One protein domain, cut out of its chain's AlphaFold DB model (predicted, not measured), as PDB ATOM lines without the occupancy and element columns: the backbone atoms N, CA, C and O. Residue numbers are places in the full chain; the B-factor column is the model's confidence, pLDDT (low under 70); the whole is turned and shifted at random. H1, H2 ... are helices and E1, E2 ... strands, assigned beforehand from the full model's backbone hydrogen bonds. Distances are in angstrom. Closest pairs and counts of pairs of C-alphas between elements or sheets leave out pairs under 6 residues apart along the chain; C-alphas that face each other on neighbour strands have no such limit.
ATOM      1  N   TYR A 104      81.792 113.175 143.469       50.16
ATOM      2  CA  TYR A 104      81.182 113.997 144.511       50.16
ATOM      3  C   TYR A 104      81.943 115.299 144.812       50.16
ATOM      4  O   TYR A 104      81.391 116.187 145.473       50.16
ATOM      5  N   GLY A 105      83.166 115.466 144.289       47.62
ATOM      6  CA  GLY A 105      84.014 116.642 144.534       47.62
ATOM      7  C   GLY A 105      83.343 117.964 144.168       47.62
ATOM      8  O   GLY A 105      83.277 118.895 144.980       47.62
ATOM      9  N   ASP A 106      82.728 118.015 142.988       57.22
ATOM     10  CA  ASP A 106      82.046 119.217 142.515       57.22
ATOM     11  C   ASP A 106      80.700 119.451 143.202       57.22
ATOM     12  O   ASP A 106      80.291 120.601 143.407       57.22
ATOM     13  N   GLN A 107      79.995 118.385 143.590       64.00
ATOM     14  CA  GLN A 107      78.688 118.496 144.236       64.00
ATOM     15  C   GLN A 107      78.807 119.111 145.631       64.00
ATOM     16  O   GLN A 107      78.086 120.066 145.945       64.00
ATOM     17  N   PHE A 108      79.748 118.629 146.446       73.88
ATOM     18  CA  PHE A 108      79.969 119.169 147.787       73.88
ATOM     19  C   PHE A 108      80.533 120.591 147.753       73.88
ATOM     20  O   PHE A 108      80.112 121.427 148.558       73.88
ATOM     21  N   GLY A 109      81.380 120.914 146.770       72.12
ATOM     22  CA  GLY A 109      81.836 122.285 146.527       72.12
ATOM     23  C   GLY A 109      80.694 123.229 146.125       72.12
ATOM     24  O   GLY A 109      80.589 124.343 146.649       72.12
ATOM     25  N   ARG A 110      79.778 122.788 145.247       77.12
ATOM     26  CA  ARG A 110      78.566 123.549 144.877       77.12
ATOM     27  C   ARG A 110      77.640 123.771 146.074       77.12
ATOM     28  O   ARG A 110      77.165 124.896 146.255       77.12
ATOM     29  N   LEU A 150      62.503 135.292 168.463       56.38
ATOM     30  CA  LEU A 150      63.491 134.229 168.237       56.38
ATOM     31  C   LEU A 150      62.952 132.842 168.620       56.38
ATOM     32  O   LEU A 150      63.193 131.874 167.897       56.38
ATOM     33  N   GLN A 151      62.191 132.737 169.710       55.88
ATOM     34  CA  GLN A 151      61.545 131.493 170.138       55.88
ATOM     35  C   GLN A 151      60.439 131.057 169.171       55.88
ATOM     36  O   GLN A 151      60.418 129.901 168.752       55.88
ATOM     37  N   VAL A 152      59.567 131.977 168.752       54.88
ATOM     38  CA  VAL A 152      58.511 131.728 167.761       54.88
ATOM     39  C   VAL A 152      59.124 131.417 166.398       54.88
ATOM     40  O   VAL A 152      58.695 130.470 165.750       54.88
ATOM     41  N   ALA A 153      60.177 132.119 165.978       54.44
ATOM     42  CA  ALA A 153      60.909 131.803 164.753       54.44
ATOM     43  C   ALA A 153      61.569 130.418 164.830       54.44
ATOM     44  O   ALA A 153      61.534 129.672 163.853       54.44
ATOM     45  N   GLY A 154      62.117 130.034 165.987       57.06
ATOM     46  CA  GLY A 154      62.618 128.683 166.243       57.06
ATOM     47  C   GLY A 154      61.517 127.623 166.141       57.06
ATOM     48  O   GLY A 154      61.702 126.611 165.465       57.06
ATOM     49  N   PHE A 155      60.352 127.889 166.732       53.38
ATOM     50  CA  PHE A 155      59.187 127.005 166.717       53.38
ATOM     51  C   PHE A 155      58.577 126.861 165.316       53.38
ATOM     52  O   PHE A 155      58.358 125.745 164.849       53.38
ATOM     53  N   VAL A 156      58.382 127.968 164.595       51.78
ATOM     54  CA  VAL A 156      57.897 127.992 163.206       51.78
ATOM     55  C   VAL A 156      58.898 127.303 162.281       51.78
ATOM     56  O   VAL A 156      58.514 126.465 161.471       51.78
ATOM     57  N   ARG A 157      60.201 127.560 162.434       54.44
ATOM     58  CA  ARG A 157      61.240 126.869 161.659       54.44
ATOM     59  C   ARG A 157      61.235 125.367 161.933       54.44
ATOM     60  O   ARG A 157      61.368 124.585 160.997       54.44
ATOM     61  N   GLN A 158      61.032 124.948 163.181       52.97
ATOM     62  CA  GLN A 158      60.902 123.537 163.540       52.97
ATOM     63  C   GLN A 158      59.617 122.912 162.966       52.97
ATOM     64  O   GLN A 158      59.671 121.788 162.466       52.97
ATOM     65  N   ALA A 159      58.498 123.640 162.961       49.25
ATOM     66  CA  ALA A 159      57.214 123.190 162.418       49.25
ATOM     67  C   ALA A 159      57.202 123.078 160.880       49.25
ATOM     68  O   ALA A 159      56.548 122.191 160.339       49.25
ATOM     69  N   VAL A 160      57.957 123.931 160.180       51.94
ATOM     70  CA  VAL A 160      57.989 124.001 158.705       51.94
ATOM     71  C   VAL A 160      59.186 123.237 158.109       51.94
ATOM     72  O   VAL A 160      59.332 123.149 156.891       51.94
ATOM     73  N   THR A 161      60.059 122.634 158.934       60.06
ATOM     74  CA  THR A 161      61.166 121.826 158.396       60.06
ATOM     75  C   THR A 161      60.652 120.600 157.627       60.06
ATOM     76  O   THR A 161      59.987 119.742 158.210       60.06
ATOM     77  N   PRO A 162      60.990 120.462 156.330       68.12
ATOM     78  CA  PRO A 162      60.470 119.379 155.511       68.12
ATOM     79  C   PRO A 162      61.025 118.037 155.990       68.12
ATOM     80  O   PRO A 162      62.249 117.835 156.003       68.12
ATOM     81  N   SER A 163      60.118 117.128 156.353       80.69
ATOM     82  CA  SER A 163      60.435 115.742 156.696       80.69
ATOM     83  C   SER A 163      60.969 114.994 155.477       80.69
ATOM     84  O   SER A 163      60.406 115.097 154.388       80.69
ATOM     85  N   THR A 164      62.011 114.201 155.677       86.19
ATOM     86  CA  THR A 164      62.477 113.207 154.715       86.19
ATOM     87  C   THR A 164      61.633 111.944 154.870       86.19
ATOM     88  O   THR A 164      61.431 111.471 155.986       86.19
ATOM     89  N   GLN A 165      61.132 111.400 153.764       87.12
ATOM     90  CA  GLN A 165      60.424 110.123 153.758       87.12
ATOM     91  C   GLN A 165      61.378 109.021 153.296       87.12
ATOM     92  O   GLN A 165      61.994 109.151 152.239       87.12
ATOM     93  N   VAL A 166      61.501 107.955 154.083       88.75
ATOM     94  CA  VAL A 166      62.272 106.757 153.731       88.75
ATOM     95  C   VAL A 166      61.283 105.628 153.492       88.75
ATOM     96  O   VAL A 166      60.585 105.220 154.417       88.75
ATOM     97  N   ARG A 167      61.192 105.147 152.251       88.38
ATOM     98  CA  ARG A 167      60.333 104.015 151.895       88.38
ATOM     99  C   ARG A 167      61.138 102.722 152.006       88.38
ATOM    100  O   ARG A 167      62.163 102.593 151.339       88.38
ATOM    101  N   LEU A 168      60.686 101.824 152.873       87.69
ATOM    102  CA  LEU A 168      61.293 100.521 153.124       87.69
ATOM    103  C   LEU A 168      60.843  99.498 152.076       87.69
ATOM    104  O   LEU A 168      59.861  99.717 151.356       87.69
ATOM    105  N   THR A 169      61.556  98.378 152.000       83.94
ATOM    106  CA  THR A 169      61.291  97.311 151.023       83.94
ATOM    107  C   THR A 169      59.962  96.596 151.297       83.94
ATOM    108  O   THR A 169      59.282  96.186 150.362       83.94
ATOM    109  N   ASP A 170      59.520  96.554 152.555       83.62
ATOM    110  CA  ASP A 170      58.199  96.049 152.961       83.62
ATOM    111  C   ASP A 170      57.027  97.019 152.685       83.62
ATOM    112  O   ASP A 170      55.879  96.748 153.037       83.62
ATOM    113  N   GLY A 171      57.307  98.174 152.071       83.44
ATOM    114  CA  GLY A 171      56.315  99.186 151.719       83.44
ATOM    115  C   GLY A 171      56.011 100.211 152.816       83.44
ATOM    116  O   GLY A 171      55.357 101.220 152.520       83.44
ATOM    117  N   ARG A 172      56.511 100.039 154.049       89.25
ATOM    118  CA  ARG A 172      56.371 101.048 155.113       89.25
ATOM    119  C   ARG A 172      57.128 102.325 154.747       89.25
ATOM    120  O   ARG A 172      58.165 102.303 154.090       89.25
ATOM    121  N   THR A 173      56.612 103.470 155.194       91.44
ATOM    122  CA  THR A 173      57.269 104.774 155.009       91.44
ATOM    123  C   THR A 173      57.608 105.394 156.357       91.44
ATOM    124  O   THR A 173      56.716 105.726 157.138       91.44
ATOM    125  N   LEU A 174      58.896 105.608 156.613       92.50
ATOM    126  CA  LEU A 174      59.382 106.288 157.809       92.50
ATOM    127  C   LEU A 174      59.476 107.797 157.556       92.50
ATOM    128  O   LEU A 174      60.157 108.245 156.631       92.50
ATOM    129  N   LYS A 175      58.807 108.600 158.391       92.50
ATOM    130  CA  LYS A 175      58.906 110.068 158.368       92.50
ATOM    131  C   LYS A 175      60.010 110.534 159.310       92.50
ATOM    132  O   LYS A 175      59.879 110.459 160.533       92.50
ATOM    133  N   VAL A 176      61.090 111.052 158.736       91.38
ATOM    134  CA  VAL A 176      62.288 111.483 159.458       91.38
ATOM    135  C   VAL A 176      62.391 113.005 159.417       91.38
ATOM    136  O   VAL A 176      62.492 113.615 158.354       91.38
ATOM    137  N   LYS A 177      62.362 113.647 160.585       89.44
ATOM    138  CA  LYS A 177      62.519 115.100 160.733       89.44
ATOM    139  C   LYS A 177      63.963 115.443 161.104       89.44
ATOM    140  O   LYS A 177      64.643 114.601 161.686       89.44
ATOM    141  N   PRO A 178      64.422 116.690 160.891       86.25
ATOM    142  CA  PRO A 178      65.792 117.080 161.231       86.25
ATOM    143  C   PRO A 178      66.202 116.823 162.683       86.25
ATOM    144  O   PRO A 178      67.365 116.532 162.948       86.25
ATOM    145  N   LYS A 179      65.252 116.874 163.627       85.81
ATOM    146  CA  LYS A 179      65.510 116.546 165.037       85.81
ATOM    147  C   LYS A 179      65.987 115.099 165.245       85.81
ATOM    148  O   LYS A 179      66.750 114.861 166.171       85.81
ATOM    149  N   HIS A 180      65.593 114.169 164.370       91.56
ATOM    150  CA  HIS A 180      65.971 112.753 164.442       91.56
ATOM    151  C   HIS A 180      67.375 112.479 163.887       91.56
ATOM    152  O   HIS A 180      67.973 111.454 164.184       91.56
ATOM    153  N   PHE A 181      67.963 113.395 163.109       88.88
ATOM    154  CA  PHE A 181      69.324 113.195 162.592       88.88
ATOM    155  C   PHE A 181      70.376 113.174 163.711       88.88
ATOM    156  O   PHE A 181      71.456 112.612 163.537       88.88
ATOM    157  N   ARG A 182      70.040 113.748 164.875       87.69
ATOM    158  CA  ARG A 182      70.893 113.796 166.068       87.69
ATOM    159  C   ARG A 182      71.069 112.445 166.757       87.69
ATOM    160  O   ARG A 182      71.888 112.359 167.657       87.69
ATOM    161  N   SER A 183      70.322 111.419 166.371       89.69
ATOM    162  CA  SER A 183      70.430 110.068 166.930       89.69
ATOM    163  C   SER A 183      70.813 109.018 165.889       89.69
ATOM    164  O   SER A 183      71.018 107.865 166.257       89.69
ATOM    165  N   LEU A 184      70.990 109.417 164.621       94.06
ATOM    166  CA  LEU A 184      71.420 108.527 163.545       94.06
ATOM    167  C   LEU A 184      72.761 107.873 163.899       94.06
ATOM    168  O   LEU A 184      73.754 108.580 164.104       94.06
ATOM    169  N   LYS A 185      72.804 106.540 163.932       93.62
ATOM    170  CA  LYS A 185      74.026 105.764 164.196       93.62
ATOM    171  C   LYS A 185      74.147 104.622 163.203       93.62
ATOM    172  O   LYS A 185      73.185 103.899 162.979       93.62
ATOM    173  N   VAL A 186      75.344 104.449 162.658       93.38
ATOM    174  CA  VAL A 186      75.730 103.253 161.904       93.38
ATOM    175  C   VAL A 186      76.524 102.384 162.865       93.38
ATOM    176  O   VAL A 186      77.477 102.869 163.476       93.38
ATOM    177  N   ARG A 187      76.089 101.143 163.048       89.69
ATOM    178  CA  ARG A 187      76.699 100.184 163.964       89.69
ATOM    179  C   ARG A 187      77.298  99.030 163.169       89.69
ATOM    180  O   ARG A 187      76.688  98.630 162.175       89.69
ATOM    181  N   PRO A 188      78.442  98.478 163.601       86.06
ATOM    182  CA  PRO A 188      78.904  97.208 163.070       86.06
ATOM    183  C   PRO A 188      77.872  96.116 163.368       86.06
ATOM    184  O   PRO A 188      77.058  96.238 164.290       86.06
ATOM    185  N   GLY A 189      77.908  95.071 162.558       79.50
ATOM    186  CA  GLY A 189      77.102  93.878 162.717       79.50
ATOM    187  C   GLY A 189      77.288  93.237 164.080       79.50
ATOM    188  O   GLY A 189      78.410  93.169 164.582       79.50
ATOM    189  N   GLY A 190      76.185  92.802 164.684       66.81
ATOM    190  CA  GLY A 190      76.214  91.898 165.833       66.81
ATOM    191  C   GLY A 190      76.167  90.434 165.389       66.81
ATOM    192  O   GLY A 190      76.174  90.142 164.196       66.81
ATOM    193  N   ASP A 191      76.018  89.519 166.349       55.03
ATOM    194  CA  ASP A 191      75.939  88.064 166.118       55.03
ATOM    195  C   ASP A 191      74.726  87.611 165.264       55.03
ATOM    196  O   ASP A 191      74.611  86.442 164.906       55.03
ATOM    197  N   GLU A 192      73.822  88.529 164.896       53.78
ATOM    198  CA  GLU A 192      72.582  88.281 164.139       53.78
ATOM    199  C   GLU A 192      72.756  88.277 162.600       53.78
ATOM    200  O   GLU A 192      71.777  88.320 161.857       53.78
ATOM    201  N   GLY A 193      73.992  88.194 162.095       61.81
ATOM    202  CA  GLY A 193      74.276  87.809 160.703       61.81
ATOM    203  C   GLY A 193      74.282  88.923 159.645       61.81
ATOM    204  O   GLY A 193      74.509  88.627 158.476       61.81
ATOM    205  N   ALA A 194      74.074  90.190 160.016       71.31
ATOM    206  CA  ALA A 194      74.279  91.336 159.122       71.31
ATOM    207  C   ALA A 194      75.575  92.071 159.478       71.31
ATOM    208  O   ALA A 194      75.745  92.431 160.637       71.31
ATOM    209  N   ASP A 195      76.434  92.374 158.496       82.12
ATOM    210  CA  ASP A 195      77.753  93.006 158.709       82.12
ATOM    211  C   ASP A 195      77.696  94.412 159.331       82.12
ATOM    212  O   ASP A 195      78.676  94.889 159.911       82.12
ATOM    213  N   TRP A 196      76.556  95.099 159.205       91.12
ATOM    214  CA  TRP A 196      76.293  96.409 159.796       91.12
ATOM    215  C   TRP A 196      74.789  96.714 159.863       91.12
ATOM    216  O   TRP A 196      73.966  96.095 159.186       91.12
ATOM    217  N   SER A 197      74.425  97.702 160.681       93.00
ATOM    218  CA  SER A 197      73.046  98.171 160.840       93.00
ATOM    219  C   SER A 197      72.956  99.692 160.993       93.00
ATOM    220  O   SER A 197      73.910 100.372 161.384       93.00
ATOM    221  N   LEU A 198      71.784 100.244 160.680       94.31
ATOM    222  CA  LEU A 198      71.453 101.656 160.830       94.31
ATOM    223  C   LEU A 198      70.373 101.831 161.896       94.31
ATOM    224  O   LEU A 198      69.245 101.376 161.725       94.31
ATOM    225  N   VAL A 199      70.686 102.573 162.952       94.25
ATOM    226  CA  VAL A 199      69.696 103.043 163.926       94.25
ATOM    227  C   VAL A 199      69.123 104.364 163.431       94.25
ATOM    228  O   VAL A 199      69.853 105.355 163.299       94.25
ATOM    229  N   LEU A 200      67.821 104.372 163.154       94.81
ATOM    230  CA  LEU A 200      67.108 105.517 162.609       94.81
ATOM    231  C   LEU A 200      65.881 105.869 163.449       94.81
ATOM    232  O   LEU A 200      64.880 105.155 163.438       94.81
ATOM    233  N   ASP A 201      65.920 107.040 164.078       95.00
ATOM    234  CA  ASP A 201      64.744 107.618 164.720       95.00
ATOM    235  C   ASP A 201      63.804 108.266 163.691       95.00
ATOM    236  O   ASP A 201      64.210 108.928 162.728       95.00
ATOM    237  N   HIS A 202      62.507 108.101 163.906       93.56
ATOM    238  CA  HIS A 202      61.433 108.633 163.078       93.56
ATOM    239  C   HIS A 202      60.229 109.019 163.949       93.56
ATOM    240  O   HIS A 202      60.200 108.776 165.150       93.56
ATOM    241  N   ASP A 203      59.200 109.630 163.352       88.81
ATOM    242  CA  ASP A 203      58.004 110.070 164.099       88.81
ATOM    243  C   ASP A 203      57.282 108.926 164.850       88.81
ATOM    244  O   ASP A 203      56.512 109.191 165.765       88.81
ATOM    245  N   GLY A 204      57.524 107.671 164.460       87.94
ATOM    246  CA  GLY A 204      56.919 106.474 165.053       87.94
ATOM    247  C   GLY A 204      57.807 105.733 166.058       87.94
ATOM    248  O   GLY A 204      57.428 104.642 166.465       87.94
ATOM    249  N   GLY A 205      58.975 106.272 166.425       92.31
ATOM    250  CA  GLY A 205      59.925 105.625 167.336       92.31
ATOM    251  C   GLY A 205      61.318 105.475 166.725       92.31
ATOM    252  O   GLY A 205      61.771 106.351 165.990       92.31
ATOM    253  N   SER A 206      61.998 104.375 167.041       92.81
ATOM    254  CA  SER A 206      63.316 104.039 166.498       92.81
ATOM    255  C   SER A 206      63.238 102.721 165.737       92.81
ATOM    256  O   SER A 206      62.596 101.779 166.202       92.81
ATOM    257  N   SER A 207      63.875 102.664 164.571       93.06
ATOM    258  CA  SER A 207      63.969 101.458 163.748       93.06
ATOM    259  C   SER A 207      65.430 101.073 163.551       93.06
ATOM    260  O   SER A 207      66.256 101.919 163.205       93.06
ATOM    261  N   LEU A 208      65.728  99.784 163.727       93.31
ATOM    262  CA  LEU A 208      66.984  99.179 163.296       93.31
ATOM    263  C   LEU A 208      66.807  98.690 161.856       93.31
ATOM    264  O   LEU A 208      66.008  97.793 161.598       93.31
ATOM    265  N   LEU A 209      67.510  99.311 160.917       92.38
ATOM    266  CA  LEU A 209      67.485  98.947 159.503       92.38
ATOM    267  C   LEU A 209      68.757  98.178 159.147       92.38
ATOM    268  O   LEU A 209      69.842  98.513 159.623       92.38
ATOM    269  N   VAL A 210      68.631  97.188 158.267       91.06
ATOM    270  CA  VAL A 210      69.743  96.369 157.763       91.06
ATOM    271  C   VAL A 210      69.705  96.292 156.237       91.06
ATOM    272  O   VAL A 210      68.666  96.551 155.618       91.06
ATOM    273  N   GLY A 211      70.846  95.966 155.627       86.50
ATOM    274  CA  GLY A 211      70.955  95.722 154.188       86.50
ATOM    275  C   GLY A 211      70.398  96.871 153.324       86.50
ATOM    276  O   GLY A 211      70.681  98.042 153.601       86.50
ATOM    277  N   PRO A 212      69.576  96.582 152.293       84.56
ATOM    278  CA  PRO A 212      69.066  97.600 151.370       84.56
ATOM    279  C   PRO A 212      68.294  98.737 152.047       84.56
ATOM    280  O   PRO A 212      68.399  99.892 151.632       84.56
ATOM    281  N   ASP A 213      67.532  98.442 153.101       88.75
ATOM    282  CA  ASP A 213      66.730  99.446 153.806       88.75
ATOM    283  C   ASP A 213      67.602 100.412 154.616       88.75
ATOM    284  O   ASP A 213      67.317 101.614 154.665       88.75
ATOM    285  N   ALA A 214      68.719  99.925 155.165       91.56
ATOM    286  CA  ALA A 214      69.721 100.772 155.803       91.56
ATOM    287  C   ALA A 214      70.361 101.734 154.790       91.56
ATOM    288  O   ALA A 214      70.434 102.942 155.037       91.56
ATOM    289  N   VAL A 215      70.737 101.232 153.608       88.69
ATOM    290  CA  VAL A 215      71.297 102.056 152.524       88.69
ATOM    291  C   VAL A 215      70.286 103.106 152.044       88.69
ATOM    292  O   VAL A 215      70.639 104.280 151.903       88.69
ATOM    293  N   ARG A 216      69.006 102.743 151.860       88.12
ATOM    294  CA  ARG A 216      67.933 103.705 151.518       88.12
ATOM    295  C   ARG A 216      67.802 104.810 152.568       88.12
ATOM    296  O   ARG A 216      67.672 105.982 152.205       88.12
ATOM    297  N   GLY A 217      67.856 104.451 153.852       91.25
ATOM    298  CA  GLY A 217      67.844 105.406 154.960       91.25
ATOM    299  C   GLY A 217      69.014 106.387 154.890       91.25
ATOM    300  O   GLY A 217      68.805 107.603 154.919       91.25
ATOM    301  N   LEU A 218      70.237 105.876 154.716       92.75
ATOM    302  CA  LEU A 218      71.442 106.697 154.572       92.75
ATOM    303  C   LEU A 218      71.353 107.651 153.373       92.75
ATOM    304  O   LEU A 218      71.564 108.855 153.542       92.75
ATOM    305  N   ARG A 219      70.964 107.160 152.190       88.12
ATOM    306  CA  ARG A 219      70.805 107.988 150.978       88.12
ATOM    307  C   ARG A 219      69.853 109.159 151.185       88.12
ATOM    308  O   ARG A 219      70.129 110.282 150.774       88.12
ATOM    309  N   ALA A 220      68.734 108.909 151.854       88.56
ATOM    310  CA  ALA A 220      67.724 109.931 152.082       88.56
ATOM    311  C   ALA A 220      68.176 111.000 153.099       88.56
ATOM    312  O   ALA A 220      67.774 112.167 153.010       88.56
ATOM    313  N   ILE A 221      68.997 110.619 154.083       91.62
ATOM    314  CA  ILE A 221      69.309 111.452 155.254       91.62
ATOM    315  C   ILE A 221      70.640 112.193 155.114       91.62
ATOM    316  O   ILE A 221      70.721 113.379 155.450       91.62
ATOM    317  N   LEU A 222      71.684 111.541 154.601       91.50
ATOM    318  CA  LEU A 222      73.036 112.106 154.556       91.50
ATOM    319  C   LEU A 222      73.139 113.433 153.786       91.50
ATOM    320  O   LEU A 222      73.773 114.346 154.319       91.50
ATOM    321  N   PRO A 223      72.434 113.655 152.654       88.50
ATOM    322  CA  PRO A 223      72.448 114.952 151.976       88.50
ATOM    323  C   PRO A 223      71.917 116.103 152.841       88.50
ATOM    324  O   PRO A 223      72.288 117.262 152.638       88.50
ATOM    325  N   ARG A 224      71.042 115.802 153.813       86.75
ATOM    326  CA  ARG A 224      70.533 116.775 154.790       86.75
ATOM    327  C   ARG A 224      71.515 116.996 155.939       86.75
ATOM    328  O   ARG A 224      71.656 118.132 156.382       86.75
ATOM    329  N   ILE A 225      72.215 115.959 156.397       89.00
ATOM    330  CA  ILE A 225      73.287 116.095 157.401       89.00
ATOM    331  C   ILE A 225      74.459 116.907 156.826       89.00
ATOM    332  O   ILE A 225      74.989 117.803 157.482       89.00
ATOM    333  N   ASN A 226      74.817 116.659 155.569       88.69
ATOM    334  CA  ASN A 226      75.922 117.305 154.862       88.69
ATOM    335  C   ASN A 226      75.455 118.476 153.978       88.69
ATOM    336  O   ASN A 226      76.096 118.812 152.977       88.69
ATOM    337  N   GLN A 227      74.344 119.130 154.335       83.88
ATOM    338  CA  GLN A 227      73.739 120.191 153.518       83.88
ATOM    339  C   GLN A 227      74.689 121.383 153.289       83.88
ATOM    340  O   GLN A 227      74.611 122.050 152.257       83.88
ATOM    341  N   ALA A 228      75.616 121.617 154.224       80.75
ATOM    342  CA  ALA A 228      76.638 122.658 154.139       80.75
ATOM    343  C   ALA A 228      77.746 122.376 153.105       80.75
ATOM    344  O   ALA A 228      78.499 123.284 152.760       80.75
ATOM    345  N   GLY A 229      77.853 121.147 152.590       83.62
ATOM    346  CA  GLY A 229      78.946 120.743 151.706       83.62
ATOM    347  C   GLY A 229      80.316 120.772 152.391       83.62
ATOM    348  O   GLY A 229      80.415 120.717 153.616       83.62
ATOM    349  N   ALA A 230      81.386 120.844 151.592       84.94
ATOM    350  CA  ALA A 230      82.765 120.801 152.085       84.94
ATOM    351  C   ALA A 230      83.775 121.456 151.123       84.94
ATOM    352  O   ALA A 230      83.433 121.816 149.997       84.94
ATOM    353  N   SER A 231      85.011 121.689 151.587       83.25
ATOM    354  CA  SER A 231      86.132 122.130 150.726       83.25
ATOM    355  C   SER A 231      86.654 120.969 149.900       83.25
ATOM    356  O   SER A 231      86.541 119.823 150.320       83.25
ATOM    357  N   GLY A 232      87.356 121.283 148.806       76.75
ATOM    358  CA  GLY A 232      88.101 120.285 148.037       76.75
ATOM    359  C   GLY A 232      89.057 119.449 148.896       76.75
ATOM    360  O   GLY A 232      89.099 118.244 148.716       76.75
ATOM    361  N   GLY A 233      89.751 120.047 149.876       77.19
ATOM    362  CA  GLY A 233      90.615 119.301 150.806       77.19
ATOM    363  C   GLY A 233      89.868 118.223 151.601       77.19
ATOM    364  O   GLY A 233      90.246 117.065 151.560       77.19
ATOM    365  N   VAL A 234      88.731 118.570 152.214       87.50
ATOM    366  CA  VAL A 234      87.924 117.611 152.992       87.50
ATOM    367  C   VAL A 234      87.300 116.535 152.099       87.50
ATOM    368  O   VAL A 234      87.149 115.397 152.528       87.50
ATOM    369  N   VAL A 235      86.939 116.878 150.858       81.50
ATOM    370  CA  VAL A 235      86.480 115.880 149.882       81.50
ATOM    371  C   VAL A 235      87.620 114.919 149.532       81.50
ATOM    372  O   VAL A 235      87.388 113.719 149.535       81.50
ATOM    373  N   LYS A 236      88.845 115.409 149.297       78.00
ATOM    374  CA  LYS A 236      90.021 114.548 149.063       78.00
ATOM    375  C   LYS A 236      90.307 113.624 150.247       78.00
ATOM    376  O   LYS A 236      90.656 112.471 150.043       78.00
ATOM    377  N   ASP A 237      90.126 114.104 151.472       83.88
ATOM    378  CA  ASP A 237      90.286 113.256 152.654       83.88
ATOM    379  C   ASP A 237      89.182 112.193 152.731       83.88
ATOM    380  O   ASP A 237      89.470 111.036 152.996       83.88
ATOM    381  N   ALA A 238      87.931 112.544 152.408       86.38
ATOM    382  CA  ALA A 238      86.830 111.580 152.323       86.38
ATOM    383  C   ALA A 238      87.048 110.511 151.237       86.38
ATOM    384  O   ALA A 238      86.689 109.356 151.430       86.38
ATOM    385  N   VAL A 239      87.639 110.894 150.104       79.31
ATOM    386  CA  VAL A 239      88.041 109.971 149.033       79.31
ATOM    387  C   VAL A 239      89.053 108.956 149.557       79.31
ATOM    388  O   VAL A 239      88.829 107.756 149.438       79.31
ATOM    389  N   ARG A 240      90.111 109.441 150.210       79.38
ATOM    390  CA  ARG A 240      91.173 108.603 150.776       79.38
ATOM    391  C   ARG A 240      90.633 107.588 151.782       79.38
ATOM    392  O   ARG A 240      91.035 106.434 151.771       79.38
ATOM    393  N   GLU A 241      89.682 108.005 152.616       85.50
ATOM    394  CA  GLU A 241      89.006 107.119 153.573       85.50
ATOM    395  C   GLU A 241      88.292 105.940 152.897       85.50
ATOM    396  O   GLU A 241      88.275 104.843 153.452       85.50
ATOM    397  N   LEU A 242      87.701 106.152 151.716       80.25
ATOM    398  CA  LEU A 242      87.057 105.090 150.940       80.25
ATOM    399  C   LEU A 242      88.085 104.210 150.231       80.25
ATOM    400  O   LEU A 242      87.972 102.988 150.287       80.25
ATOM    401  N   GLU A 243      89.107 104.811 149.622       73.00
ATOM    402  CA  GLU A 243      90.201 104.095 148.951       73.00
ATOM    403  C   GLU A 243      90.930 103.136 149.900       73.00
ATOM    404  O   GLU A 243      91.210 101.999 149.531       73.00
ATOM    405  N   GLU A 244      91.173 103.549 151.146       77.44
ATOM    406  CA  GLU A 244      91.784 102.695 152.170       77.44
ATOM    407  C   GLU A 244      90.938 101.465 152.533       77.44
ATOM    408  O   GLU A 244      91.479 100.478 153.030       77.44
ATOM    409  N   VAL A 245      89.615 101.534 152.360       80.31
ATOM    410  CA  VAL A 245      88.690 100.453 152.734       80.31
ATOM    411  C   VAL A 245      88.314  99.572 151.543       80.31
ATOM    412  O   VAL A 245      88.099  98.375 151.715       80.31
ATOM    413  N   GLY A 246      88.258 100.131 150.336       66.19
ATOM    414  CA  GLY A 246      88.061  99.390 149.089       66.19
ATOM    415  C   GLY A 246      86.607  99.061 148.725       66.19
ATOM    416  O   GLY A 246      86.290  99.103 147.541       66.19
ATOM    417  N   THR A 247      85.703  98.815 149.690       74.06
ATOM    418  CA  THR A 247      84.253  98.637 149.415       74.06
ATOM    419  C   THR A 247      83.321  99.434 150.335       74.06
ATOM    420  O   THR A 247      83.698  99.837 151.442       74.06
ATOM    421  N   ALA A 248      82.092  99.708 149.867       81.12
ATOM    422  CA  ALA A 248      81.101 100.527 150.574       81.12
ATOM    423  C   ALA A 248      80.597  99.814 151.832       81.12
ATOM    424  O   ALA A 248      80.528 100.406 152.910       81.12
ATOM    425  N   GLU A 249      80.346  98.515 151.715       81.31
ATOM    426  CA  GLU A 249      79.909  97.631 152.788       81.31
ATOM    427  C   GLU A 249      80.959  97.551 153.898       81.31
ATOM    428  O   GLU A 249      80.642  97.743 155.077       81.31
ATOM    429  N   ALA A 250      82.230  97.372 153.522       82.25
ATOM    430  CA  ALA A 250      83.332  97.391 154.473       82.25
ATOM    431  C   ALA A 250      83.470  98.769 155.136       82.25
ATOM    432  O   ALA A 250      83.782  98.848 156.327       82.25
ATOM    433  N   TYR A 251      83.192  99.859 154.409       87.94
ATOM    434  CA  TYR A 251      83.211 101.203 154.980       87.94
ATOM    435  C   TYR A 251      82.101 101.398 156.017       87.94
ATOM    436  O   TYR A 251      82.364 101.943 157.092       87.94
ATOM    437  N   PHE A 252      80.886 100.910 155.756       90.44
ATOM    438  CA  PHE A 252      79.784 100.972 156.722       90.44
ATOM    439  C   PHE A 252      80.108 100.198 158.005       90.44
ATOM    440  O   PHE A 252      79.942 100.742 159.100       90.44
ATOM    441  N   ALA A 253      80.650  98.984 157.878       89.75
ATOM    442  CA  ALA A 253      81.055  98.159 159.018       89.75
ATOM    443  C   ALA A 253      82.202  98.791 159.834       89.75
ATOM    444  O   ALA A 253      82.239  98.687 161.062       89.75
ATOM    445  N   GLN A 254      83.128  99.494 159.175       90.62
ATOM    446  CA  GLN A 254      84.291 100.117 159.820       90.62
ATOM    447  C   GLN A 254      84.066 101.567 160.270       90.62
ATOM    448  O   GLN A 254      84.922 102.125 160.963       90.62
ATOM    449  N   LEU A 255      82.942 102.203 159.928       92.69
ATOM    450  CA  LEU A 255      82.723 103.621 160.227       92.69
ATOM    451  C   LEU A 255      82.847 103.928 161.724       92.69
ATOM    452  O   LEU A 255      83.492 104.908 162.102       92.69
ATOM    453  N   GLU A 256      82.250 103.097 162.582       90.69
ATOM    454  CA  GLU A 256      82.317 103.301 164.031       90.69
ATOM    455  C   GLU A 256      83.763 103.192 164.538       90.69
ATOM    456  O   GLU A 256      84.214 104.033 165.319       90.69
ATOM    457  N   SER A 257      84.527 102.197 164.074       90.19
ATOM    458  CA  SER A 257      85.917 102.001 164.501       90.19
ATOM    459  C   SER A 257      86.827 103.140 164.024       90.19
ATOM    460  O   SER A 257      87.665 103.617 164.793       90.19
ATOM    461  N   ARG A 258      86.610 103.661 162.812       91.31
ATOM    462  CA  ARG A 258      87.296 104.857 162.296       91.31
ATOM    463  C   ARG A 258      86.933 106.109 163.095       91.31
ATOM    464  O   ARG A 258      87.819 106.861 163.502       91.31
ATOM    465  N   ALA A 259      85.657 106.297 163.427       90.62
ATOM    466  CA  ALA A 259      85.226 107.388 164.297       90.62
ATOM    467  C   ALA A 259      85.840 107.276 165.708       90.62
ATOM    468  O   ALA A 259      86.234 108.291 166.282       90.62
ATOM    469  N   ARG A 260      86.018 106.063 166.257       89.81
ATOM    470  CA  ARG A 260      86.711 105.845 167.547       89.81
ATOM    471  C   ARG A 260      88.157 106.342 167.528       89.81
ATOM    472  O   ARG A 260      88.561 106.974 168.499       89.81
ATOM    473  N   ARG A 261      88.903 106.147 166.432       89.56
ATOM    474  CA  ARG A 261      90.300 106.630 166.299       89.56
ATOM    475  C   ARG A 261      90.429 108.148 166.427       89.56
ATOM    476  O   ARG A 261      91.483 108.640 166.801       89.56
ATOM    477  N   THR A 262      89.353 108.883 166.147       86.56
ATOM    478  CA  THR A 262      89.307 110.347 166.267       86.56
ATOM    479  C   THR A 262      88.553 110.826 167.512       86.56
ATOM    480  O   THR A 262      88.307 112.019 167.638       86.56
ATOM    481  N   GLY A 263      88.153 109.926 168.420       87.50
ATOM    482  CA  GLY A 263      87.385 110.264 169.626       87.50
ATOM    483  C   GLY A 263      85.873 110.442 169.417       87.50
ATOM    484  O   GLY A 263      85.175 110.843 170.343       87.50
ATOM    485  N   HIS A 264      85.340 110.115 168.235       89.00
ATOM    486  CA  HIS A 264      83.931 110.327 167.861       89.00
ATOM    487  C   HIS A 264      83.104 109.034 167.785       89.00
ATOM    488  O   HIS A 264      81.959 109.066 167.355       89.00
ATOM    489  N   GLY A 265      83.647 107.890 168.203       79.81
ATOM    490  CA  GLY A 265      83.033 106.576 167.976       79.81
ATOM    491  C   GLY A 265      81.634 106.356 168.557       79.81
ATOM    492  O   GLY A 265      80.857 105.584 168.013       79.81
ATOM    493  N   TYR A 266      81.296 107.027 169.658       78.44
ATOM    494  CA  TYR A 266      79.966 106.924 170.278       78.44
ATOM    495  C   TYR A 266      79.011 108.036 169.835       78.44
ATOM    496  O   TYR A 266      77.837 108.040 170.224       78.44
ATOM    497  N   MET A 267      79.513 108.983 169.039       88.50
ATOM    498  CA  MET A 267      78.732 110.110 168.565       88.50
ATOM    499  C   MET A 267      77.740 109.647 167.491       88.50
ATOM    500  O   MET A 267      77.985 108.684 166.768       88.50
ATOM    501  N   PRO A 268      76.599 110.333 167.360       92.44
ATOM    502  CA  PRO A 268      75.769 110.221 166.171       92.44
ATOM    503  C   PRO A 268      76.573 110.604 164.927       92.44
ATOM    504  O   PRO A 268      77.496 111.417 165.012       92.44
ATOM    505  N   VAL A 269      76.149 110.126 163.757       93.62
ATOM    506  CA  VAL A 269      76.813 110.405 162.471       93.62
ATOM    507  C   VAL A 269      77.055 111.902 162.272       93.62
ATOM    508  O   VAL A 269      78.120 112.283 161.806       93.62
ATOM    509  N   GLN A 270      76.121 112.772 162.676       90.50
ATOM    510  CA  GLN A 270      76.265 114.232 162.577       90.50
ATOM    511  C   GLN A 270      77.489 114.788 163.335       90.50
ATOM    512  O   GLN A 270      78.031 115.818 162.937       90.50
ATOM    513  N   GLY A 271      77.915 114.120 164.409       89.56
ATOM    514  CA  GLY A 271      79.080 114.482 165.213       89.56
ATOM    515  C   GLY A 271      80.408 113.951 164.672       89.56
ATOM    516  O   GLY A 271      81.448 114.331 165.195       89.56
ATOM    517  N   HIS A 272      80.409 113.097 163.645       93.75
ATOM    518  CA  HIS A 272      81.653 112.605 163.055       93.75
ATOM    519  C   HIS A 272      82.404 113.727 162.305       93.75
ATOM    520  O   HIS A 272      81.779 114.665 161.777       93.75
ATOM    521  N   PRO A 273      83.742 113.612 162.181       93.81
ATOM    522  CA  PRO A 273      84.539 114.451 161.297       93.81
ATOM    523  C   PRO A 273      83.934 114.565 159.895       93.81
ATOM    524  O   PRO A 273      83.337 113.625 159.369       93.81
ATOM    525  N   ALA A 274      84.090 115.736 159.272       91.88
ATOM    526  CA  ALA A 274      83.452 116.022 157.990       91.88
ATOM    527  C   ALA A 274      83.854 115.026 156.890       91.88
ATOM    528  O   ALA A 274      82.986 114.611 156.131       91.88
ATOM    529  N   HIS A 275      85.119 114.598 156.837       90.62
ATOM    530  CA  HIS A 275      85.575 113.616 155.850       90.62
ATOM    531  C   HIS A 275      84.859 112.263 156.010       90.62
ATOM    532  O   HIS A 275      84.363 111.742 155.018       90.62
ATOM    533  N   LEU A 276      84.671 111.758 157.240       93.94
ATOM    534  CA  LEU A 276      83.939 110.504 157.482       93.94
ATOM    535  C   LEU A 276      82.456 110.607 157.100       93.94
ATOM    536  O   LEU A 276      81.892 109.691 156.505       93.94
ATOM    537  N   ARG A 277      81.802 111.737 157.402       93.94
ATOM    538  CA  ARG A 277      80.392 111.951 157.023       93.94
ATOM    539  C   ARG A 277      80.191 112.026 155.515       93.94
ATOM    540  O   ARG A 277      79.143 111.608 155.026       93.94
ATOM    541  N   LEU A 278      81.143 112.616 154.796       90.50
ATOM    542  CA  LEU A 278      81.084 112.706 153.341       90.50
ATOM    543  C   LEU A 278      81.391 111.361 152.701       90.50
ATOM    544  O   LEU A 278      80.639 110.961 151.826       90.50
ATOM    545  N   ALA A 279      82.425 110.658 153.162       90.06
ATOM    546  CA  ALA A 279      82.749 109.311 152.704       90.06
ATOM    547  C   ALA A 279      81.544 108.374 152.868       90.06
ATOM    548  O   ALA A 279      81.161 107.693 151.923       90.06
ATOM    549  N   LEU A 280      80.845 108.455 154.006       92.56
ATOM    550  CA  LEU A 280      79.593 107.732 154.224       92.56
ATOM    551  C   LEU A 280      78.495 108.108 153.208       92.56
ATOM    552  O   LEU A 280      77.783 107.229 152.730       92.56
ATOM    553  N   GLU A 281      78.335 109.395 152.868       90.19
ATOM    554  CA  GLU A 281      77.365 109.827 151.844       90.19
ATOM    555  C   GLU A 281      77.729 109.309 150.457       90.19
ATOM    556  O   GLU A 281      76.837 108.854 149.740       90.19
ATOM    557  N   MET A 282      79.013 109.376 150.103       85.50
ATOM    558  CA  MET A 282      79.538 108.887 148.832       85.50
ATOM    559  C   MET A 282      79.315 107.378 148.699       85.50
ATOM    560  O   MET A 282      78.739 106.952 147.703       85.50
ATOM    561  N   ALA A 283      79.680 106.603 149.726       86.38
ATOM    562  CA  ALA A 283      79.481 105.157 149.773       86.38
ATOM    563  C   ALA A 283      77.995 104.792 149.662       86.38
ATOM    564  O   ALA A 283      77.609 103.997 148.815       86.38
ATOM    565  N   ALA A 284      77.123 105.450 150.436       86.31
ATOM    566  CA  ALA A 284      75.688 105.169 150.398       86.31
ATOM    567  C   ALA A 284      75.064 105.421 149.017       86.31
ATOM    568  O   ALA A 284      74.123 104.726 148.648       86.31
ATOM    569  N   HIS A 285      75.536 106.412 148.258       78.44
ATOM    570  CA  HIS A 285      74.992 106.742 146.935       78.44
ATOM    571  C   HIS A 285      75.675 105.996 145.780       78.44
ATOM    572  O   HIS A 285      75.084 105.919 144.704       78.44
ATOM    573  N   GLU A 286      76.855 105.409 145.995       70.50
ATOM    574  CA  GLU A 286      77.577 104.629 144.984       70.50
ATOM    575  C   GLU A 286      76.778 103.401 144.525       70.50
ATOM    576  O   GLU A 286      76.582 103.220 143.325       70.50
ATOM    577  N   ASP A 287      76.209 102.635 145.459       55.97
ATOM    578  CA  ASP A 287      75.507 101.376 145.165       55.97
ATOM    579  C   ASP A 287      74.322 101.532 144.182       55.97
ATOM    580  O   ASP A 287      73.918 100.577 143.533       55.97
ATOM    581  N   ALA A 288      73.719 102.723 144.047       53.78
ATOM    582  CA  ALA A 288      72.611 102.939 143.104       53.78
ATOM    583  C   ALA A 288      73.110 103.034 141.662       53.78
ATOM    584  O   ALA A 288      72.479 102.512 140.744       53.78
ATOM    585  N   GLU A 289      74.227 103.736 141.474       53.06
ATOM    586  CA  GLU A 289      74.879 103.848 140.176       53.06
ATOM    587  C   GLU A 289      75.610 102.552 139.832       53.06
ATOM    588  O   GLU A 289      75.606 102.170 138.667       53.06
ATOM    589  N   ARG A 290      76.158 101.845 140.833       55.81
ATOM    590  CA  ARG A 290      76.728 100.507 140.664       55.81
ATOM    591  C   ARG A 290      75.682  99.532 140.134       55.81
ATOM    592  O   ARG A 290      75.895  99.007 139.058       55.81
ATOM    593  N   VAL A 291      74.520  99.393 140.777       53.84
ATOM    594  CA  VAL A 291      73.458  98.474 140.312       53.84
ATOM    595  C   VAL A 291      72.966  98.811 138.895       53.84
ATOM    596  O   VAL A 291      72.673  97.917 138.105       53.84
ATOM    597  N   ALA A 292      72.895 100.098 138.535       55.00
ATOM    598  CA  ALA A 292      72.535 100.507 137.175       55.00
ATOM    599  C   ALA A 292      73.625 100.154 136.143       55.00
ATOM    600  O   ALA A 292      73.308  99.710 135.042       55.00
ATOM    601  N   LEU A 293      74.898 100.337 136.501       55.91
ATOM    602  CA  LEU A 293      76.046 100.015 135.650       55.91
ATOM    603  C   LEU A 293      76.331  98.506 135.598       55.91
ATOM    604  O   LEU A 293      76.778  98.025 134.568       55.91
ATOM    605  N   GLU A 294      76.033  97.751 136.654       58.94
ATOM    606  CA  GLU A 294      76.106  96.285 136.710       58.94
ATOM    607  C   GLU A 294      75.096  95.637 135.761       58.94
ATOM    608  O   GLU A 294      75.434  94.684 135.067       58.94
ATOM    609  N   GLY A 295      73.878  96.185 135.663       62.94
ATOM    610  CA  GLY A 295      72.910  95.745 134.654       62.94
ATOM    611  C   GLY A 295      73.412  95.970 133.222       62.94
ATOM    612  O   GLY A 295      73.259  95.098 132.368       62.94
ATOM    613  N   GLU A 296      74.055  97.115 132.965       63.72
ATOM    614  CA  GLU A 296      74.686  97.404 131.669       63.72
ATOM    615  C   GLU A 296      75.909  96.498 131.415       63.72
ATOM    616  O   GLU A 296      76.095  96.025 130.295       63.72
ATOM    617  N   LEU A 297      76.702  96.193 132.447       65.50
ATOM    618  CA  LEU A 297      77.833  95.263 132.373       65.50
ATOM    619  C   LEU A 297      77.393  93.843 132.026       65.50
ATOM    620  O   LEU A 297      77.989  93.243 131.139       65.50
ATOM    621  N   ALA A 298      76.334  93.330 132.654       68.12
ATOM    622  CA  ALA A 298      75.824  91.990 132.367       68.12
ATOM    623  C   ALA A 298      75.408  91.839 130.892       68.12
ATOM    624  O   ALA A 298      75.674  90.820 130.257       68.12
ATOM    625  N   TRP A 299      74.798  92.880 130.318       68.06
ATOM    626  CA  TRP A 299      74.472  92.913 128.893       68.06
ATOM    627  C   TRP A 299      75.733  93.001 128.008       68.06
ATOM    628  O   TRP A 299      75.831  92.295 127.003       68.06
ATOM    629  N   LEU A 300      76.728  93.809 128.398       73.50
ATOM    630  CA  LEU A 300      78.013  93.909 127.691       73.50
ATOM    631  C   LEU A 300      78.809  92.593 127.714       73.50
ATOM    632  O   LEU A 300      79.476  92.286 126.729       73.50
ATOM    633  N   GLU A 301      78.735  91.818 128.797       74.75
ATOM    634  CA  GLU A 301      79.385  90.506 128.928       74.75
ATOM    635  C   GLU A 301      78.812  89.461 127.974       74.75
ATOM    636  O   GLU A 301      79.564  88.672 127.399       74.75
ATOM    637  N   GLU A 302      77.498  89.467 127.762       74.69
ATOM    638  CA  GLU A 302      76.867  88.610 126.756       74.69
ATOM    639  C   GLU A 302      77.248  89.052 125.335       74.69
ATOM    640  O   GLU A 302      77.675  88.234 124.521       74.69
ATOM    641  N   ALA A 303      77.186  90.357 125.053       71.94
ATOM    642  CA  ALA A 303      77.533  90.899 123.738       71.94
ATOM    643  C   ALA A 303      79.014  90.680 123.372       71.94
ATOM    644  O   ALA A 303      79.337  90.428 122.209       71.94
ATOM    645  N   TRP A 304      79.918  90.741 124.355       75.38
ATOM    646  CA  TRP A 304      81.330  90.411 124.162       75.38
ATOM    647  C   TRP A 304      81.516  88.956 123.726       75.38
ATOM    648  O   TRP A 304      82.272  88.709 122.788       75.38
ATOM    649  N   ARG A 305      80.811  88.001 124.352       78.44
ATOM    650  CA  ARG A 305      80.913  86.580 123.985       78.44
ATOM    651  C   ARG A 305      80.544  86.344 122.516       78.44
ATOM    652  O   ARG A 305      81.304  85.677 121.818       78.44
ATOM    653  N   GLU A 306      79.462  86.955 122.030       74.06
ATOM    654  CA  GLU A 306      79.064  86.889 120.610       74.06
ATOM    655  C   GLU A 306      80.112  87.549 119.692       74.06
ATOM    656  O   GLU A 306      80.507  86.991 118.665       74.06
ATOM    657  N   ALA A 307      80.609  88.736 120.056       72.88
ATOM    658  CA  ALA A 307      81.594  89.462 119.253       72.88
ATOM    659  C   ALA A 307      82.944  88.728 119.158       72.88
ATOM    660  O   ALA A 307      83.608  88.777 118.118       72.88
ATOM    661  N   GLU A 308      83.348  88.048 120.228       75.88
ATOM    662  CA  GLU A 308      84.595  87.293 120.294       75.88
ATOM    663  C   GLU A 308      84.548  86.032 119.424       75.88
ATOM    664  O   GLU A 308      85.542  85.702 118.773       75.88
ATOM    665  N   GLU A 309      83.387  85.375 119.344       76.50
ATOM    666  CA  GLU A 309      83.145  84.251 118.434       76.50
ATOM    667  C   GLU A 309      83.295  84.684 116.965       76.50
ATOM    668  O   GLU A 309      84.016  84.050 116.192       76.50
ATOM    669  N   ILE A 310      82.718  85.833 116.590       70.62
ATOM    670  CA  ILE A 310      82.850  86.402 115.235       70.62
ATOM    671  C   ILE A 310      84.308  86.773 114.927       70.62
ATOM    672  O   ILE A 310      84.811  86.512 113.830       70.62
ATOM    673  N   ALA A 311      85.008  87.379 115.886       65.62
ATOM    674  CA  ALA A 311      86.408  87.752 115.716       65.62
ATOM    675  C   ALA A 311      87.322  86.520 115.578       65.62
ATOM    676  O   ALA A 311      88.254  86.547 114.775       65.62
ATOM    677  N   ALA A 312      87.034  85.426 116.289       69.38
ATOM    678  CA  ALA A 312      87.758  84.164 116.136       69.38
ATOM    679  C   ALA A 312      87.625  83.590 114.713       69.38
ATOM    680  O   ALA A 312      88.625  83.175 114.128       69.38
ATOM    681  N   ILE A 313      86.428  83.654 114.117       65.88
ATOM    682  CA  ILE A 313      86.204  83.248 112.718       65.88
ATOM    683  C   ILE A 313      87.040  84.114 111.758       65.88
ATOM    684  O   ILE A 313      87.658  83.597 110.826       65.88
ATOM    685  N   SER A 314      87.102  85.431 111.987       60.62
ATOM    686  CA  SER A 314      87.916  86.341 111.168       60.62
ATOM    687  C   SER A 314      89.413  86.024 111.248       60.62
ATOM    688  O   SER A 314      90.105  86.072 110.228       60.62
ATOM    689  N   ASP A 315      89.921  85.696 112.435       61.97
ATOM    690  CA  ASP A 315      91.326  85.326 112.618       61.97
ATOM    691  C   ASP A 315      91.657  84.026 111.860       61.97
ATOM    692  O   ASP A 315      92.698  83.936 111.205       61.97
ATOM    693  N   GLU A 316      90.750  83.044 111.846       60.25
ATOM    694  CA  GLU A 316      90.932  81.782 111.111       60.25
ATOM    695  C   GLU A 316      90.953  81.950 109.582       60.25
ATOM    696  O   GLU A 316      91.688  81.229 108.894       60.25
ATOM    697  N   LEU A 317      90.194  82.914 109.050       61.38
ATOM    698  CA  LEU A 317      90.121  83.211 107.612       61.38
ATOM    699  C   LEU A 317      91.394  83.870 107.062       61.38
ATOM    700  O   LEU A 317      91.681  83.750 105.872       61.38
ATOM    701  N   THR A 318      92.178  84.546 107.908       57.19
ATOM    702  CA  THR A 318      93.419  85.231 107.490       57.19
ATOM    703  C   THR A 318      94.653  84.323 107.460       57.19
ATOM    704  O   THR A 318      95.698  84.711 106.932       57.19
ATOM    705  N   LEU A 319      94.549  83.093 107.974       62.22
ATOM    706  CA  LEU A 319      95.652  82.133 107.998       62.22
ATOM    707  C   LEU A 319      95.666  81.254 106.733       62.22
ATOM    708  O   LEU A 319      94.671  80.576 106.453       62.22
ATOM    709  N   PRO A 320      96.802  81.160 106.008       69.88
ATOM    710  CA  PRO A 320      96.976  80.171 104.944       69.88
ATOM    711  C   PRO A 320      96.767  78.744 105.470       69.88
ATOM    712  O   PRO A 320      97.220  78.422 106.572       69.88
TER     713      PRO A 320
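What this domain is: This is residues 104 to 110 and 150 to 320 of the 336 residues of an uncharacterized protein of Gemmatimonadales bacterium (UniProt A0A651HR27). A compact body has a long helical arm sticking out of it, residues 289 to 317 of H7, and a shorter one, residues 150 to 157 of H2. In the body H4 and H6 cover one face of the small sheet E3 E4 E5, the hairpin E1 E2 packs by E1 on H4, and the first part of H7 packs on H4, H5 and H6. The 178 printed residues hold seven named helices and five strands, in the order H1 H2 E1 E2 H3 E3 E4 E5 H4 H5 H6 H7, with both sheets antiparallel; the class is mostly helix. The whole is loose, with a radius of gyration of the C-alphas of 21.5 A and spans of 90 by 39 by 39 A.

How they stand to each other: H1, residues 104 to 110, touches residues 232 to 236 alone of H5, residues 232 to 243; their closest C-alphas, Gly 105 and Val 235, are 5.9 A apart. H2, residues 150 to 160, touches no helix. E1, residues 164 to 167, and E2, residues 173 to 176, form an antiparallel hairpin, with N 166 and O 174 2.9 A apart. H3, residues 178 to 183, follows. E3, residues 185 to 188, E4, residues 196 to 202, and E5, residues 205 to 210, make a meander, each strand the antiparallel neighbour of the one before; N 187 and O 197 are 2.8 A apart, N 200 and O 207 2.9 A. H3 is on this sheet, with C-alphas 180 and 201 closest at 5.3 A. H4, residues 211 to 225, and H6, residues 248 to 261, are on the same face, making two layers, helices on one face of a sheet; their heights over the sheet are 9.7 A and 6.4 A. H7, residues 274 to 317, touches H5 at a steep tilt of 60 degrees, with C-alphas 238 and 275 closest at 4.3 A. H6 and H7 form a helical hairpin, with C-alphas 248 and 283 closest at 5.0 A. Each O i to N i+4 pair is within hydrogen-bond range in H1, H2 and H5, against 9 of 11 in H4, 8 of 10 in H6, 37 of 40 in H7 and 0 of 2 in H3, where 2 of 3 O i to N i+3 pairs are.

Where its parts are: H1 begins at C-alpha 104 (81.182, 113.997, 144.511). E4 measures 19.5 A, H4 20.8 A and H6 19.2 A. H7 measures 60.5 A, has a kink of 36 degrees near residue 290, and ends at C-alpha 317 (90.121, 83.211, 107.612).

The domain as a whole: Residues 111 to 149 are not printed, and C-alphas 110 and 150 are 29.8 A apart across the cut. The link H6 to H7 is long. Mean pLDDT of the printed part is 79.2; 45 residues are under 70, among them 150 to 162 and 287 to 299.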